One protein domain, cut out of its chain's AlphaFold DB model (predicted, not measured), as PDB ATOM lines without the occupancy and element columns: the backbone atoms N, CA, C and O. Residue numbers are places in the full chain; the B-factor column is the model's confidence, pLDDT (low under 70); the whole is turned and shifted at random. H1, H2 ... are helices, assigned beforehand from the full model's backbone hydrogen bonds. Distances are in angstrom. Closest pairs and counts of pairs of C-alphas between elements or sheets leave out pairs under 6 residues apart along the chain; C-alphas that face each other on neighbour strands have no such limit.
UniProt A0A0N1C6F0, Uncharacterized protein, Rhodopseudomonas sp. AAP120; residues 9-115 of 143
ATOM      1  N   MET A   9       1.184 -25.990  36.346       63.47
ATOM      2  CA  MET A   9       1.422 -24.642  36.874       63.47
ATOM      3  C   MET A   9       2.905 -24.247  36.867       63.47
ATOM      4  O   MET A   9       3.210 -23.065  37.005       63.47
ATOM      5  N   ALA A  10       3.816 -25.210  36.705       79.50
ATOM      6  CA  ALA A  10       5.255 -24.974  36.621       79.50
ATOM      7  C   ALA A  10       5.767 -24.835  35.176       79.50
ATOM      8  O   ALA A  10       6.931 -24.484  34.982       79.50
ATOM      9  N   LEU A  11       4.930 -25.116  34.169       90.38
ATOM     10  CA  LEU A  11       5.314 -25.040  32.759       90.38
ATOM     11  C   LEU A  11       5.130 -23.623  32.209       90.38
ATOM     12  O   LEU A  11       4.114 -22.969  32.451       90.38
ATOM     13  N   THR A  12       6.078 -23.181  31.388       94.69
ATOM     14  CA  THR A  12       5.910 -21.987  30.558       94.69
ATOM     15  C   THR A  12       4.906 -22.303  29.453       94.69
ATOM     16  O   THR A  12       5.206 -23.057  28.523       94.69
ATOM     17  N   ARG A  13       3.699 -21.737  29.540       95.38
ATOM     18  CA  ARG A  13       2.667 -21.909  28.512       95.38
ATOM     19  C   ARG A  13       2.981 -21.021  27.315       95.38
ATOM     20  O   ARG A  13       2.801 -19.808  27.375       95.38
ATOM     21  N   ILE A  14       3.406 -21.620  26.204       97.25
ATOM     22  CA  ILE A  14       3.749 -20.869  24.981       97.25
ATOM     23  C   ILE A  14       2.529 -20.100  24.447       97.25
ATOM     24  O   ILE A  14       2.659 -18.982  23.944       97.25
ATOM     25  N   ALA A  15       1.331 -20.646  24.662       96.12
ATOM     26  CA  ALA A  15       0.057 -20.025  24.313       96.12
ATOM     27  C   ALA A  15      -0.141 -18.611  24.898       96.12
ATOM     28  O   ALA A  15      -0.813 -17.778  24.283       96.12
ATOM     29  N   ASP A  16       0.462 -18.311  26.056       95.81
ATOM     30  CA  ASP A  16       0.357 -16.991  26.690       95.81
ATOM     31  C   ASP A  16       1.094 -15.902  25.892       95.81
ATOM     32  O   ASP A  16       0.731 -14.726  25.962       95.81
ATOM     33  N   PHE A  17       2.068 -16.301  25.070       96.88
ATOM     34  CA  PHE A  17       2.855 -15.424  24.203       96.88
ATOM     35  C   PHE A  17       2.351 -15.430  22.752       96.88
ATOM     36  O   PHE A  17       2.527 -14.447  22.037       96.88
ATOM     37  N   SER A  18       1.676 -16.498  22.311       96.69
ATOM     38  CA  SER A  18       1.356 -16.729  20.895       96.69
ATOM     39  C   SER A  18      -0.036 -16.276  20.445       96.69
ATOM     40  O   SER A  18      -0.443 -16.582  19.327       96.69
ATOM     41  N   ARG A  19      -0.794 -15.528  21.261       94.81
ATOM     42  CA  ARG A  19      -2.193 -15.157  20.945       94.81
ATOM     43  C   ARG A  19      -2.358 -14.468  19.583       94.81
ATOM     44  O   ARG A  19      -3.321 -14.760  18.869       94.81
ATOM     45  N   SER A  20      -1.459 -13.545  19.234       95.81
ATOM     46  CA  SER A  20      -1.488 -12.846  17.938       95.81
ATOM     47  C   SER A  20      -1.259 -13.813  16.779       95.81
ATOM     48  O   SER A  20      -2.049 -13.829  15.834       95.81
ATOM     49  N   LEU A  21      -0.259 -14.685  16.905       96.81
ATOM     50  CA  LEU A  21       0.054 -15.706  15.912       96.81
ATOM     51  C   LEU A  21      -1.085 -16.724  15.753       96.81
ATOM     52  O   LEU A  21      -1.530 -16.981  14.636       96.81
ATOM     53  N   SER A  22      -1.661 -17.216  16.854       95.25
ATOM     54  CA  SER A  22      -2.831 -18.104  16.819       95.25
ATOM     55  C   SER A  22      -4.001 -17.457  16.069       95.25
ATOM     56  O   SER A  22      -4.704 -18.120  15.303       95.25
ATOM     57  N   ARG A  23      -4.206 -16.143  16.235       94.94
ATOM     58  CA  ARG A  23      -5.232 -15.402  15.491       94.94
ATOM     59  C   ARG A  23      -4.900 -15.293  14.005       94.94
ATOM     60  O   ARG A  23      -5.813 -15.428  13.190       94.94
ATOM     61  N   LEU A  24      -3.640 -15.060  13.646       96.44
ATOM     62  CA  LEU A  24      -3.218 -15.038  12.245       96.44
ATOM     63  C   LEU A  24      -3.430 -16.392  11.577       96.44
ATOM     64  O   LEU A  24      -4.053 -16.430  10.522       96.44
ATOM     65  N   HIS A  25      -3.063 -17.494  12.229       95.44
ATOM     66  CA  HIS A  25      -3.352 -18.842  11.733       95.44
ATOM     67  C   HIS A  25      -4.846 -19.088  11.525       95.44
ATOM     68  O   HIS A  25      -5.267 -19.649  10.514       95.44
ATOM     69  N   GLN A  26      -5.691 -18.630  12.451       93.88
ATOM     70  CA  GLN A  26      -7.144 -18.723  12.282       93.88
ATOM     71  C   GLN A  26      -7.655 -17.900  11.091       93.88
ATOM     72  O   GLN A  26      -8.590 -18.329  10.411       93.88
ATOM     73  N   LEU A  27      -7.067 -16.728  10.835       95.81
ATOM     74  CA  LEU A  27      -7.395 -15.894   9.679       95.81
ATOM     75  C   LEU A  27      -6.890 -16.512   8.370       95.81
ATOM     76  O   LEU A  27      -7.649 -16.528   7.402       95.81
ATOM     77  N   ALA A  28      -5.684 -17.083   8.359       94.31
ATOM     78  CA  ALA A  28      -5.068 -17.746   7.209       94.31
ATOM     79  C   ALA A  28      -5.922 -18.905   6.663       94.31
ATOM     80  O   ALA A  28      -5.946 -19.172   5.466       94.31
ATOM     81  N   ARG A  29      -6.742 -19.538   7.516       92.12
ATOM     82  CA  ARG A  29      -7.736 -20.547   7.093       92.12
ATOM     83  C   ARG A  29      -8.867 -19.989   6.220       92.12
ATOM     84  O   ARG A  29      -9.625 -20.765   5.646       92.12
ATOM     85  N   ARG A  30      -9.068 -18.669   6.192       95.38
ATOM     86  CA  ARG A  30     -10.210 -18.005   5.533       95.38
ATOM     87  C   ARG A  30      -9.797 -17.015   4.454       95.38
ATOM     88  O   ARG A  30     -10.607 -16.708   3.585       95.38
ATOM     89  N   GLN A  31      -8.584 -16.493   4.531       95.06
ATOM     90  CA  GLN A  31      -8.044 -15.529   3.586       95.06
ATOM     91  C   GLN A  31      -6.541 -15.728   3.460       95.06
ATOM     92  O   GLN A  31      -5.911 -16.275   4.359       95.06
ATOM     93  N   TRP A  32      -5.979 -15.245   2.359       94.62
ATOM     94  CA  TRP A  32      -4.538 -15.236   2.185       94.62
ATOM     95  C   TRP A  32      -3.893 -14.300   3.215       94.62
ATOM     96  O   TRP A  32      -4.302 -13.143   3.349       94.62
ATOM     97  N   ILE A  33      -2.924 -14.834   3.950       95.00
ATOM     98  CA  ILE A  33      -2.028 -14.108   4.845       95.00
ATOM     99  C   ILE A  33      -0.625 -14.293   4.278       95.00
ATOM    100  O   ILE A  33      -0.308 -15.366   3.774       95.00
ATOM    101  N   ASP A  34       0.161 -13.226   4.319       94.19
ATOM    102  CA  ASP A  34       1.551 -13.237   3.882       94.19
ATOM    103  C   ASP A  34       2.393 -14.089   4.841       94.19
ATOM    104  O   ASP A  34       2.302 -13.905   6.059       94.19
ATOM    105  N   ASP A  35       3.206 -15.001   4.311       92.56
ATOM    106  CA  ASP A  35       4.037 -15.895   5.125       92.56
ATOM    107  C   ASP A  35       5.043 -15.077   5.957       92.56
ATOM    108  O   ASP A  35       5.176 -15.307   7.158       92.56
ATOM    109  N   ASP A  36       5.577 -13.979   5.401       95.00
ATOM    110  CA  ASP A  36       6.436 -13.023   6.121       95.00
ATOM    111  C   ASP A  36       5.734 -12.393   7.341       95.00
ATOM    112  O   ASP A  36       6.367 -11.866   8.264       95.00
ATOM    113  N   GLN A  37       4.398 -12.348   7.350       96.06
ATOM    114  CA  GLN A  37       3.640 -11.885   8.509       96.06
ATOM    115  C   GLN A  37       3.576 -12.954   9.603       96.06
ATOM    116  O   GLN A  37       3.688 -12.607  10.779       96.06
ATOM    117  N   LEU A  38       3.401 -14.224   9.232       96.50
ATOM    118  CA  LEU A  38       3.422 -15.342  10.176       96.50
ATOM    119  C   LEU A  38       4.816 -15.509  10.779       96.50
ATOM    120  O   LEU A  38       4.929 -15.565  12.003       96.50
ATOM    121  N   ASP A  39       5.861 -15.459   9.955       96.75
ATOM    122  CA  ASP A  39       7.252 -15.609  10.390       96.75
ATOM    123  C   ASP A  39       7.661 -14.512  11.378       96.75
ATOM    124  O   ASP A  39       8.217 -14.787  12.442       96.75
ATOM    125  N   ARG A  40       7.304 -13.248  11.104       96.94
ATOM    126  CA  ARG A  40       7.578 -12.137  12.034       96.94
ATOM    127  C   ARG A  40       6.890 -12.305  13.384       96.94
ATOM    128  O   ARG A  40       7.469 -11.972  14.422       96.94
ATOM    129  N   GLU A  41       5.656 -12.791  13.389       97.94
ATOM    130  CA  GLU A  41       4.914 -13.014  14.629       97.94
ATOM    131  C   GLU A  41       5.445 -14.241  15.372       97.94
ATOM    132  O   GLU A  41       5.627 -14.169  16.585       97.94
ATOM    133  N   PHE A  42       5.814 -15.314  14.670       98.25
ATOM    134  CA  PHE A  42       6.515 -16.454  15.260       98.25
ATOM    135  C   PHE A  42       7.846 -16.041  15.901       98.25
ATOM    136  O   PHE A  42       8.108 -16.373  17.061       98.25
ATOM    137  N   ASN A  43       8.638 -15.214  15.217       97.81
ATOM    138  CA  ASN A  43       9.872 -14.653  15.761       97.81
ATOM    139  C   ASN A  43       9.613 -13.777  16.993       97.81
ATOM    140  O   ASN A  43      10.370 -13.847  17.960       97.81
ATOM    141  N   THR A  44       8.517 -13.015  17.012       98.19
ATOM    142  CA  THR A  44       8.110 -12.213  18.179       98.19
ATOM    143  C   THR A  44       7.761 -13.092  19.383       98.19
ATOM    144  O   THR A  44       8.164 -12.787  20.513       98.19
ATOM    145  N   VAL A  45       7.057 -14.209  19.164       98.31
ATOM    146  CA  VAL A  45       6.780 -15.202  20.216       98.31
ATOM    147  C   VAL A  45       8.087 -15.770  20.757       98.31
ATOM    148  O   VAL A  45       8.312 -15.744  21.968       98.31
ATOM    149  N   CYS A  46       8.977 -16.218  19.869       98.44
ATOM    150  CA  CYS A  46      10.246 -16.814  20.267       98.44
ATOM    151  C   CYS A  46      11.119 -15.830  21.058       98.44
ATOM    152  O   CYS A  46      11.615 -16.160  22.137       98.44
ATOM    153  N   GLN A  47      11.223 -14.584  20.597       97.81
ATOM    154  CA  GLN A  47      11.950 -13.531  21.306       97.81
ATOM    155  C   GLN A  47      11.367 -13.248  22.693       97.81
ATOM    156  O   GLN A  47      12.122 -12.960  23.618       97.81
ATOM    157  N   SER A  48      10.049 -13.361  22.868       97.94
ATOM    158  CA  SER A  48       9.403 -13.129  24.167       97.94
ATOM    159  C   SER A  48       9.704 -14.227  25.190       97.94
ATOM    160  O   SER A  48       9.756 -13.943  26.384       97.94
ATOM    161  N   ILE A  49       9.899 -15.466  24.731       97.75
ATOM    162  CA  ILE A  49      10.148 -16.631  25.593       97.75
ATOM    163  C   ILE A  49      11.646 -16.802  25.853       97.75
ATOM    164  O   ILE A  49      12.065 -16.939  26.999       97.75
ATOM    165  N   TRP A  50      12.453 -16.773  24.792       98.12
ATOM    166  CA  TRP A  50      13.872 -17.116  24.850       98.12
ATOM    167  C   TRP A  50      14.806 -15.908  24.738       98.12
ATOM    168  O   TRP A  50      15.986 -16.021  25.055       98.12
ATOM    169  N   GLY A  51      14.331 -14.752  24.266       97.75
ATOM    170  CA  GLY A  51      15.200 -13.631  23.876       97.75
ATOM    171  C   GLY A  51      15.928 -13.847  22.540       97.75
ATOM    172  O   GLY A  51      16.793 -13.044  22.179       97.75
ATOM    173  N   TYR A  52      15.578 -14.915  21.816       97.88
ATOM    174  CA  TYR A  52      16.123 -15.336  20.523       97.88
ATOM    175  C   TYR A  52      14.993 -15.818  19.608       97.88
ATOM    176  O   TYR A  52      13.950 -16.258  20.091       97.88
ATOM    177  N   SER A  53      15.208 -15.762  18.297       97.06
ATOM    178  CA  SER A  53      14.305 -16.317  17.277       97.06
ATOM    179  C   SER A  53      15.031 -17.315  16.368       97.06
ATOM    180  O   SER A  53      16.261 -17.308  16.351       97.06
ATOM    181  N   PRO A  54      14.307 -18.135  15.585       95.06
ATOM    182  CA  PRO A  54      14.899 -18.973  14.538       95.06
ATOM    183  C   PRO A  54      15.902 -18.235  13.644       95.06
ATOM    184  O   PRO A  54      16.971 -18.767  13.377       95.06
ATOM    185  N   ASP A  55      15.621 -16.977  13.284       93.38
ATOM    186  CA  ASP A  55      16.523 -16.123  12.489       93.38
ATOM    187  C   ASP A  55      17.902 -15.874  13.130       93.38
ATOM    188  O   ASP A  55      18.843 -15.451  12.459       93.38
ATOM    189  N   ASP A  56      18.039 -16.082  14.442       95.25
ATOM    190  CA  ASP A  56      19.314 -15.957  15.151       95.25
ATOM    191  C   ASP A  56      20.146 -17.251  15.099       95.25
ATOM    192  O   ASP A  56      21.202 -17.329  15.725       95.25
ATOM    193  N   LEU A  57      19.681 -18.276  14.395       95.06
ATOM    194  CA  LEU A  57      20.279 -19.602  14.345       95.06
ATOM    195  C   LEU A  57      20.240 -20.147  12.908       95.06
ATOM    196  O   LEU A  57      19.611 -19.583  12.017       95.06
ATOM    197  N   CYS A  58      20.939 -21.252  12.665       91.62
ATOM    198  CA  CYS A  58      20.801 -22.022  11.431       91.62
ATOM    199  C   CYS A  58      20.919 -23.519  11.712       91.62
ATOM    200  O   CYS A  58      21.532 -23.922  12.705       91.62
ATOM    201  N   ASP A  59      20.344 -24.338  10.834       92.62
ATOM    202  CA  ASP A  59      20.269 -25.792  11.006       92.62
ATOM    203  C   ASP A  59      21.645 -26.432  11.215       92.62
ATOM    204  O   ASP A  59      21.794 -27.353  12.011       92.62
ATOM    205  N   GLU A  60      22.697 -25.912  10.586       93.50
ATOM    206  CA  GLU A  60      24.041 -26.486  10.707       93.50
ATOM    207  C   GLU A  60      24.709 -26.231  12.065       93.50
ATOM    208  O   GLU A  60      25.805 -26.734  12.314       93.50
ATOM    209  N   MET A  61      24.066 -25.464  12.951       94.81
ATOM    210  CA  MET A  61      24.459 -25.365  14.360       94.81
ATOM    211  C   MET A  61      23.998 -26.569  15.183       94.81
ATOM    212  O   MET A  61      24.535 -26.811  16.265       94.81
ATOM    213  N   PHE A  62      23.017 -27.320  14.688       96.44
ATOM    214  CA  PHE A  62      22.513 -28.524  15.330       96.44
ATOM    215  C   PHE A  62      23.332 -29.736  14.895       96.44
ATOM    216  O   PHE A  62      23.899 -29.794  13.802       96.44
ATOM    217  N   ALA A  63      23.380 -30.751  15.757       96.94
ATOM    218  CA  ALA A  63      23.866 -32.053  15.330       96.94
ATOM    219  C   ALA A  63      22.893 -32.650  14.299       96.94
ATOM    220  O   ALA A  63      21.680 -32.503  14.426       96.94
ATOM    221  N   ALA A  64      23.400 -33.384  13.307       96.31
ATOM    222  CA  ALA A  64      22.537 -34.021  12.307       96.31
ATOM    223  C   ALA A  64      21.501 -34.968  12.946       96.31
ATOM    224  O   ALA A  64      20.346 -34.992  12.528       96.31
ATOM    225  N   ASP A  65      21.896 -35.686  14.002       97.56
ATOM    226  CA  ASP A  65      21.006 -36.581  14.751       97.56
ATOM    227  C   ASP A  65      19.892 -35.823  15.492       97.56
ATOM    228  O   ASP A  65      18.810 -36.373  15.683       97.56
ATOM    229  N   ASP A  66      20.128 -34.566  15.885       97.19
ATOM    230  CA  ASP A  66      19.125 -33.725  16.548       97.19
ATOM    231  C   ASP A  66      18.013 -33.328  15.570       97.19
ATOM    232  O   ASP A  66      16.833 -33.471  15.886       97.19
ATOM    233  N   LEU A  67      18.387 -32.884  14.368       95.19
ATOM    234  CA  LEU A  67      17.427 -32.529  13.319       95.19
ATOM    235  C   LEU A  67      16.672 -33.762  12.817       95.19
ATOM    236  O   LEU A  67      15.447 -33.744  12.725       95.19
ATOM    237  N   ALA A  68      17.389 -34.865  12.585       97.25
ATOM    238  CA  ALA A  68      16.772 -36.122  12.180       97.25
ATOM    239  C   ALA A  68      15.778 -36.634  13.230       97.25
ATOM    240  O   ALA A  68      14.754 -37.208  12.874       97.25
ATOM    241  N   TRP A  69      16.062 -36.431  14.519       97.62
ATOM    242  CA  TRP A  69      15.131 -36.756  15.591       97.62
ATOM    243  C   TRP A  69      13.916 -35.816  15.621       97.62
ATOM    244  O   TRP A  69      12.797 -36.316  15.758       97.62
ATOM    245  N   LEU A  70      14.088 -34.498  15.440       96.81
ATOM    246  CA  LEU A  70      12.966 -33.547  15.349       96.81
ATOM    247  C   LEU A  70      11.972 -33.927  14.242       96.81
ATOM    248  O   LEU A  70      10.762 -33.825  14.446       96.81
ATOM    249  N   ASP A  71      12.462 -34.430  13.108       96.94
ATOM    250  CA  ASP A  71      11.631 -34.900  11.990       96.94
ATOM    251  C   ASP A  71      10.804 -36.157  12.321       96.94
ATOM    252  O   ASP A  71       9.856 -36.489  11.605       96.94
ATOM    253  N   THR A  72      11.133 -36.870  13.403       97.75
ATOM    254  CA  THR A  72      10.351 -38.031  13.865       97.75
ATOM    255  C   THR A  72       9.191 -37.661  14.783       97.75
ATOM    256  O   THR A  72       8.374 -38.532  15.095       97.75
ATOM    257  N   LEU A  73       9.118 -36.407  15.240       97.88
ATOM    258  CA  LEU A  73       8.106 -35.985  16.197       97.88
ATOM    259  C   LEU A  73       6.710 -35.954  15.573       97.88
ATOM    260  O   LEU A  73       6.484 -35.443  14.478       97.88
ATOM    261  N   ASP A  74       5.752 -36.444  16.347       97.75
ATOM    262  CA  ASP A  74       4.327 -36.179  16.190       97.75
ATOM    263  C   ASP A  74       3.835 -35.272  17.330       97.75
ATOM    264  O   ASP A  74       4.556 -35.015  18.296       97.75
ATOM    265  N   GLU A  75       2.590 -34.793  17.269       97.06
ATOM    266  CA  GLU A  75       2.047 -33.887  18.297       97.06
ATOM    267  C   GLU A  75       2.115 -34.478  19.720       97.06
ATOM    268  O   GLU A  75       2.307 -33.754  20.700       97.06
ATOM    269  N   SER A  76       1.980 -35.803  19.848       96.19
ATOM    270  CA  SER A  76       1.986 -36.483  21.147       96.19
ATOM    271  C   SER A  76       3.384 -36.506  21.763       96.19
ATOM    272  O   SER A  76       3.557 -36.143  22.928       96.19
ATOM    273  N   SER A  77       4.381 -36.913  20.982       97.69
ATOM    274  CA  SER A  77       5.788 -36.940  21.389       97.69
ATOM    275  C   SER A  77       6.365 -35.534  21.557       97.69
ATOM    276  O   SER A  77       7.085 -35.303  22.526       97.69
ATOM    277  N   ALA A  78       5.963 -34.570  20.724       98.12
ATOM    278  CA  ALA A  78       6.306 -33.156  20.870       98.12
ATOM    279  C   ALA A  78       5.814 -32.573  22.201       98.12
ATOM    280  O   ALA A  78       6.567 -31.907  22.911       98.12
ATOM    281  N   ARG A  79       4.563 -32.863  22.588       96.69
ATOM    282  CA  ARG A  79       4.010 -32.417  23.876       96.69
ATOM    283  C   ARG A  79       4.780 -33.002  25.061       96.69
ATOM    284  O   ARG A  79       5.005 -32.292  26.038       96.69
ATOM    285  N   ILE A  80       5.159 -34.279  24.994       96.25
ATOM    286  CA  ILE A  80       5.956 -34.922  26.050       96.25
ATOM    287  C   ILE A  80       7.334 -34.263  26.135       96.25
ATOM    288  O   ILE A  80       7.721 -33.829  27.216       96.25
ATOM    289  N   PHE A  81       8.022 -34.126  25.001       97.44
ATOM    290  CA  PHE A  81       9.327 -33.475  24.920       97.44
ATOM    291  C   PHE A  81       9.294 -32.057  25.503       97.44
ATOM    292  O   PHE A  81      10.087 -31.726  26.383       97.44
ATOM    293  N   ALA A  82       8.338 -31.231  25.082       97.94
ATOM    294  CA  ALA A  82       8.209 -29.874  25.598       97.94
ATOM    295  C   ALA A  82       7.970 -29.847  27.114       97.94
ATOM    296  O   ALA A  82       8.632 -29.086  27.820       97.94
ATOM    297  N   ALA A  83       7.096 -30.718  27.632       96.62
ATOM    298  CA  ALA A  83       6.811 -30.796  29.063       96.62
ATOM    299  C   ALA A  83       8.034 -31.238  29.884       96.62
ATOM    300  O   ALA A  83       8.293 -30.673  30.947       96.62
ATOM    301  N   GLU A  84       8.832 -32.185  29.376       96.19
ATOM    302  CA  GLU A  84      10.111 -32.595  29.981       96.19
ATOM    303  C   GLU A  84      11.127 -31.445  30.057       96.19
ATOM    304  O   GLU A  84      11.998 -31.440  30.931       96.19
ATOM    305  N   HIS A  85      10.983 -30.450  29.183       96.44
ATOM    306  CA  HIS A  85      11.809 -29.249  29.134       96.44
ATOM    307  C   HIS A  85      11.156 -28.003  29.742       96.44
ATOM    308  O   HIS A  85      11.743 -26.929  29.685       96.44
ATOM    309  N   GLY A  86      10.000 -28.137  30.398       96.38
ATOM    310  CA  GLY A  86       9.376 -27.035  31.135       96.38
ATOM    311  C   GLY A  86       8.437 -26.153  30.310       96.38
ATOM    312  O   GLY A  86       8.112 -25.048  30.744       96.38
ATOM    313  N   TYR A  87       7.971 -26.630  29.155       97.69
ATOM    314  CA  TYR A  87       7.075 -25.903  28.256       97.69
ATOM    315  C   TYR A  87       5.743 -26.628  28.051       97.69
ATOM    316  O   TYR A  87       5.672 -27.855  28.059       97.69
ATOM    317  N   ASP A  88       4.677 -25.861  27.820       96.62
ATOM    318  CA  ASP A  88       3.371 -26.380  27.402       96.62
ATOM    319  C   ASP A  88       3.023 -25.876  25.992       96.62
ATOM    320  O   ASP A  88       2.963 -24.666  25.748       96.62
ATOM    321  N   LEU A  89       2.800 -26.826  25.076       96.88
ATOM    322  CA  LEU A  89       2.463 -26.600  23.660       96.88
ATOM    323  C   LEU A  89       0.954 -26.599  23.390       96.88
ATOM    324  O   LEU A  89       0.538 -26.638  22.231       96.88
ATOM    325  N   VAL A  90       0.130 -26.612  24.437       93.69
ATOM    326  CA  VAL A  90      -1.325 -26.684  24.315       93.69
ATOM    327  C   VAL A  90      -1.975 -25.399  24.821       93.69
ATOM    328  O   VAL A  90      -1.688 -24.909  25.916       93.69
ATOM    329  N   ASP A  91      -2.881 -24.858  24.013       90.06
ATOM    330  CA  ASP A  91      -3.799 -23.796  24.410       90.06
ATOM    331  C   ASP A  91      -5.182 -24.363  24.778       90.06
ATOM    332  O   ASP A  91      -5.404 -25.574  24.802       90.06
ATOM    333  N   ASP A  92      -6.139 -23.487  25.081       87.38
ATOM    334  CA  ASP A  92      -7.491 -23.906  25.479       87.38
ATOM    335  C   ASP A  92      -8.281 -24.590  24.337       87.38
ATOM    336  O   ASP A  92      -9.345 -25.166  24.569       87.38
ATOM    337  N   SER A  93      -7.782 -24.521  23.100       87.06
ATOM    338  CA  SER A  93      -8.371 -25.097  21.889       87.06
ATOM    339  C   SER A  93      -7.632 -26.327  21.351       87.06
ATOM    340  O   SER A  93      -8.186 -27.033  20.504       87.06
ATOM    341  N   GLY A  94      -6.431 -26.621  21.853       91.12
ATOM    342  CA  GLY A  94      -5.646 -27.796  21.486       91.12
ATOM    343  C   GLY A  94      -4.170 -27.483  21.253       91.12
ATOM    344  O   GLY A  94      -3.615 -26.547  21.823       91.12
ATOM    345  N   MET A  95      -3.518 -28.317  20.441       95.94
ATOM    346  CA  MET A  95      -2.111 -28.148  20.078       95.94
ATOM    347  C   MET A  95      -1.897 -26.822  19.337       95.94
ATOM    348  O   MET A  95      -2.664 -26.481  18.432       95.94
ATOM    349  N   LEU A  96      -0.844 -26.091  19.698       96.75
ATOM    350  CA  LEU A  96      -0.434 -24.901  18.958       96.75
ATOM    351  C   LEU A  96      -0.023 -25.277  17.529       96.75
ATOM    352  O   LEU A  96       0.691 -26.255  17.329       96.75
ATOM    353  N   THR A  97      -0.437 -24.480  16.540       96.25
ATOM    354  CA  THR A  97      -0.170 -24.749  15.115       96.25
ATOM    355  C   THR A  97       1.326 -24.897  14.815       96.25
ATOM    356  O   THR A  97       1.716 -25.823  14.116       96.25
ATOM    357  N   ASP A  98       2.164 -24.027  15.385       97.25
ATOM    358  CA  ASP A  98       3.614 -23.970  15.132       97.25
ATOM    359  C   ASP A  98       4.431 -24.853  16.090       97.25
ATOM    360  O   ASP A  98       5.598 -24.574  16.373       97.25
ATOM    361  N   TRP A  99       3.822 -25.910  16.636       98.06
ATOM    362  CA  TRP A  99       4.443 -26.760  17.655       98.06
ATOM    363  C   TRP A  99       5.828 -27.284  17.272       98.06
ATOM    364  O   TRP A  99       6.692 -27.395  18.144       98.06
ATOM    365  N   TRP A 100       6.055 -27.588  15.991       98.00
ATOM    366  CA  TRP A 100       7.336 -28.109  15.521       98.00
ATOM    367  C   TRP A 100       8.440 -27.055  15.648       98.00
ATOM    368  O   TRP A 100       9.501 -27.339  16.201       98.00
ATOM    369  N   GLY A 101       8.155 -25.808  15.258       97.88
ATOM    370  CA  GLY A 101       9.085 -24.692  15.428       97.88
ATOM    371  C   GLY A 101       9.398 -24.424  16.902       97.88
ATOM    372  O   GLY A 101      10.544 -24.155  17.258       97.88
ATOM    373  N   TYR A 102       8.411 -24.565  17.794       98.44
ATOM    374  CA  TYR A 102       8.673 -24.474  19.232       98.44
ATOM    375  C   TYR A 102       9.556 -25.622  19.736       98.44
ATOM    376  O   TYR A 102      10.451 -25.377  20.539       98.44
ATOM    377  N   CYS A 103       9.373 -26.854  19.250       98.50
ATOM    378  CA  CYS A 103      10.262 -27.971  19.597       98.50
ATOM    379  C   CYS A 103      11.702 -27.711  19.144       98.50
ATOM    380  O   CYS A 103      12.638 -27.994  19.892       98.50
ATOM    381  N   TRP A 104      11.878 -27.113  17.967       98.25
ATOM    382  CA  TRP A 104      13.187 -26.706  17.466       98.25
ATOM    383  C   TRP A 104      13.849 -25.667  18.388       98.25
ATOM    384  O   TRP A 104      15.004 -25.837  18.778       98.25
ATOM    385  N   MET A 105      13.101 -24.653  18.844       98.62
ATOM    386  CA  MET A 105      13.606 -23.650  19.797       98.62
ATOM    387  C   MET A 105      13.944 -24.240  21.174       98.62
ATOM    388  O   MET A 105      14.990 -23.924  21.741       98.62
ATOM    389  N   ILE A 106      13.102 -25.137  21.697       98.50
ATOM    390  CA  ILE A 106      13.361 -25.858  22.954       98.50
ATOM    391  C   ILE A 106      14.638 -26.699  22.833       98.50
ATOM    392  O   ILE A 106      15.468 -26.723  23.744       98.50
ATOM    393  N   LEU A 107      14.839 -27.369  21.693       98.38
ATOM    394  CA  LEU A 107      16.058 -28.131  21.444       98.38
ATOM    395  C   LEU A 107      17.286 -27.216  21.375       98.38
ATOM    396  O   LEU A 107      18.313 -27.534  21.977       98.38
ATOM    397  N   ALA A 108      17.171 -26.067  20.708       98.38
ATOM    398  CA  ALA A 108      18.234 -25.070  20.632       98.38
ATOM    399  C   ALA A 108      18.674 -24.601  22.026       98.38
ATOM    400  O   ALA A 108      19.868 -24.577  22.335       98.38
ATOM    401  N   GLU A 109      17.711 -24.289  22.897       98.25
ATOM    402  CA  GLU A 109      17.971 -23.955  24.296       98.25
ATOM    403  C   GLU A 109      18.669 -25.110  25.017       98.25
ATOM    404  O   GLU A 109      19.720 -24.920  25.637       98.25
ATOM    405  N   LYS A 110      18.139 -26.332  24.889       97.50
ATOM    406  CA  LYS A 110      18.677 -27.509  25.574       97.50
ATOM    407  C   LYS A 110      20.113 -27.832  25.162       97.50
ATOM    408  O   LYS A 110      20.890 -28.331  25.981       97.50
ATOM    409  N   ARG A 111      20.461 -27.557  23.905       97.50
ATOM    410  CA  ARG A 111      21.811 -27.708  23.350       97.50
ATOM    411  C   ARG A 111      22.727 -26.518  23.652       97.50
ATOM    412  O   ARG A 111      23.909 -26.583  23.328       97.50
ATOM    413  N   GLY A 112      22.227 -25.475  24.316       97.56
ATOM    414  CA  GLY A 112      23.003 -24.285  24.661       97.56
ATOM    415  C   GLY A 112      23.341 -23.425  23.443       97.56
ATOM    416  O   GLY A 112      24.362 -22.741  23.442       97.56
ATOM    417  N   LEU A 113      22.514 -23.478  22.395       97.88
ATOM    418  CA  LEU A 113      22.756 -22.757  21.147       97.88
ATOM    419  C   LEU A 113      22.338 -21.285  21.220       97.88
ATOM    420  O   LEU A 113      22.836 -20.481  20.436       97.88
ATOM    421  N   LEU A 114      21.486 -20.921  22.179       97.75
ATOM    422  CA  LEU A 114      20.959 -19.568  22.373       97.75
ATOM    423  C   LEU A 114      21.995 -18.641  23.019       97.75
ATOM    424  O   LEU A 114      21.914 -18.301  24.199       97.75
ATOM    425  N   THR A 115      23.007 -18.258  22.242       97.38
ATOM    426  CA  THR A 115      24.117 -17.411  22.691       97.38
ATOM    427  C   THR A 115      24.339 -16.234  21.742       97.38
ATOM    428  O   THR A 115      24.029 -16.325  20.549       97.38
TER     429      THR A 115
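AT A GLANCE: This is residues 9 to 115 of the 143 residues of an uncharacterized protein of Rhodopseudomonas sp. AAP120 (UniProt A0A0N1C6F0). The longest helix, H2, folds back along H1 as a helical hairpin on one side of the domain, while on the other side H4 packs along H5, which lies nearest the middle. The short H3 packs loosely on residues 100 to 104 of H5, and H5 meets the hairpin through H2. The printed part has 107 residues with five named helices, in the order H1, H2, H3, H4, H5, and no named strand; the class is all helix. The whole is compact, with a radius of gyration of the C-alphas of 13.6 A, and spans 38 by 30 by 25 A.

IN THESE COORDINATES: Find C-alpha 35 at (4.037, -15.895, 5.125); from there H2, residues 35 to 50, runs 22.1 A to C-alpha 50 at (13.872, -17.116, 24.850). Before it, look for H1 at residues 19 to 28, 14.3 A long. Further along come H3, residues 64 to 70, 10.1 A long, and H4, residues 75 to 84, 14.3 A long. H5, residues 99 to 110, runs 16.3 A and ends with C-alpha 110 at (18.677, -27.509, 25.574).

HOW THE PARTS SIT: Start at H2, which touches H1 with residues 38 to 42 alone; the closest C-alphas, of Leu 21 and Glu 41, are 5.7 A apart. This helical hairpin has a shallow tilt of 19 degrees, opposite ways. With residues 46 to 50 alone, H2 only just touches H5, with 3 pairs of C-alphas within 8 A, the closest being Cys 46 and Met 105 at 7.6 A. Their tilt of 38 degrees, the same way, is only just steep. H5 is the hub, touching three helices. It touches H4 at a shallow tilt of 29 degrees, the same way, with the C-alphas of Ala 82 and Cys 103 closest at 6.6 A. With residues 100 to 104 alone, H5 only just touches H3, with 3 pairs of C-alphas within 8 A; the closest, of Leu 70 and Trp 104, are 7.2 A apart, at a steep tilt of 44 degrees, opposite ways. H1 is apart from H3, H4 and H5. In the five helices every O i to N i+4 pair is within hydrogen-bond range.

THE WHOLE: The C-alphas farthest apart, of Arg 30 and Gly 112, are 38.8 A from each other. The printed part has no cut. Look for the long links at residues 51 to 63 and 85 to 98; in the second, residues 87 to 88 pair with residues 12 to 13, parallel. Mean pLDDT of the printed part is 95.7, and residue 9 is under 70.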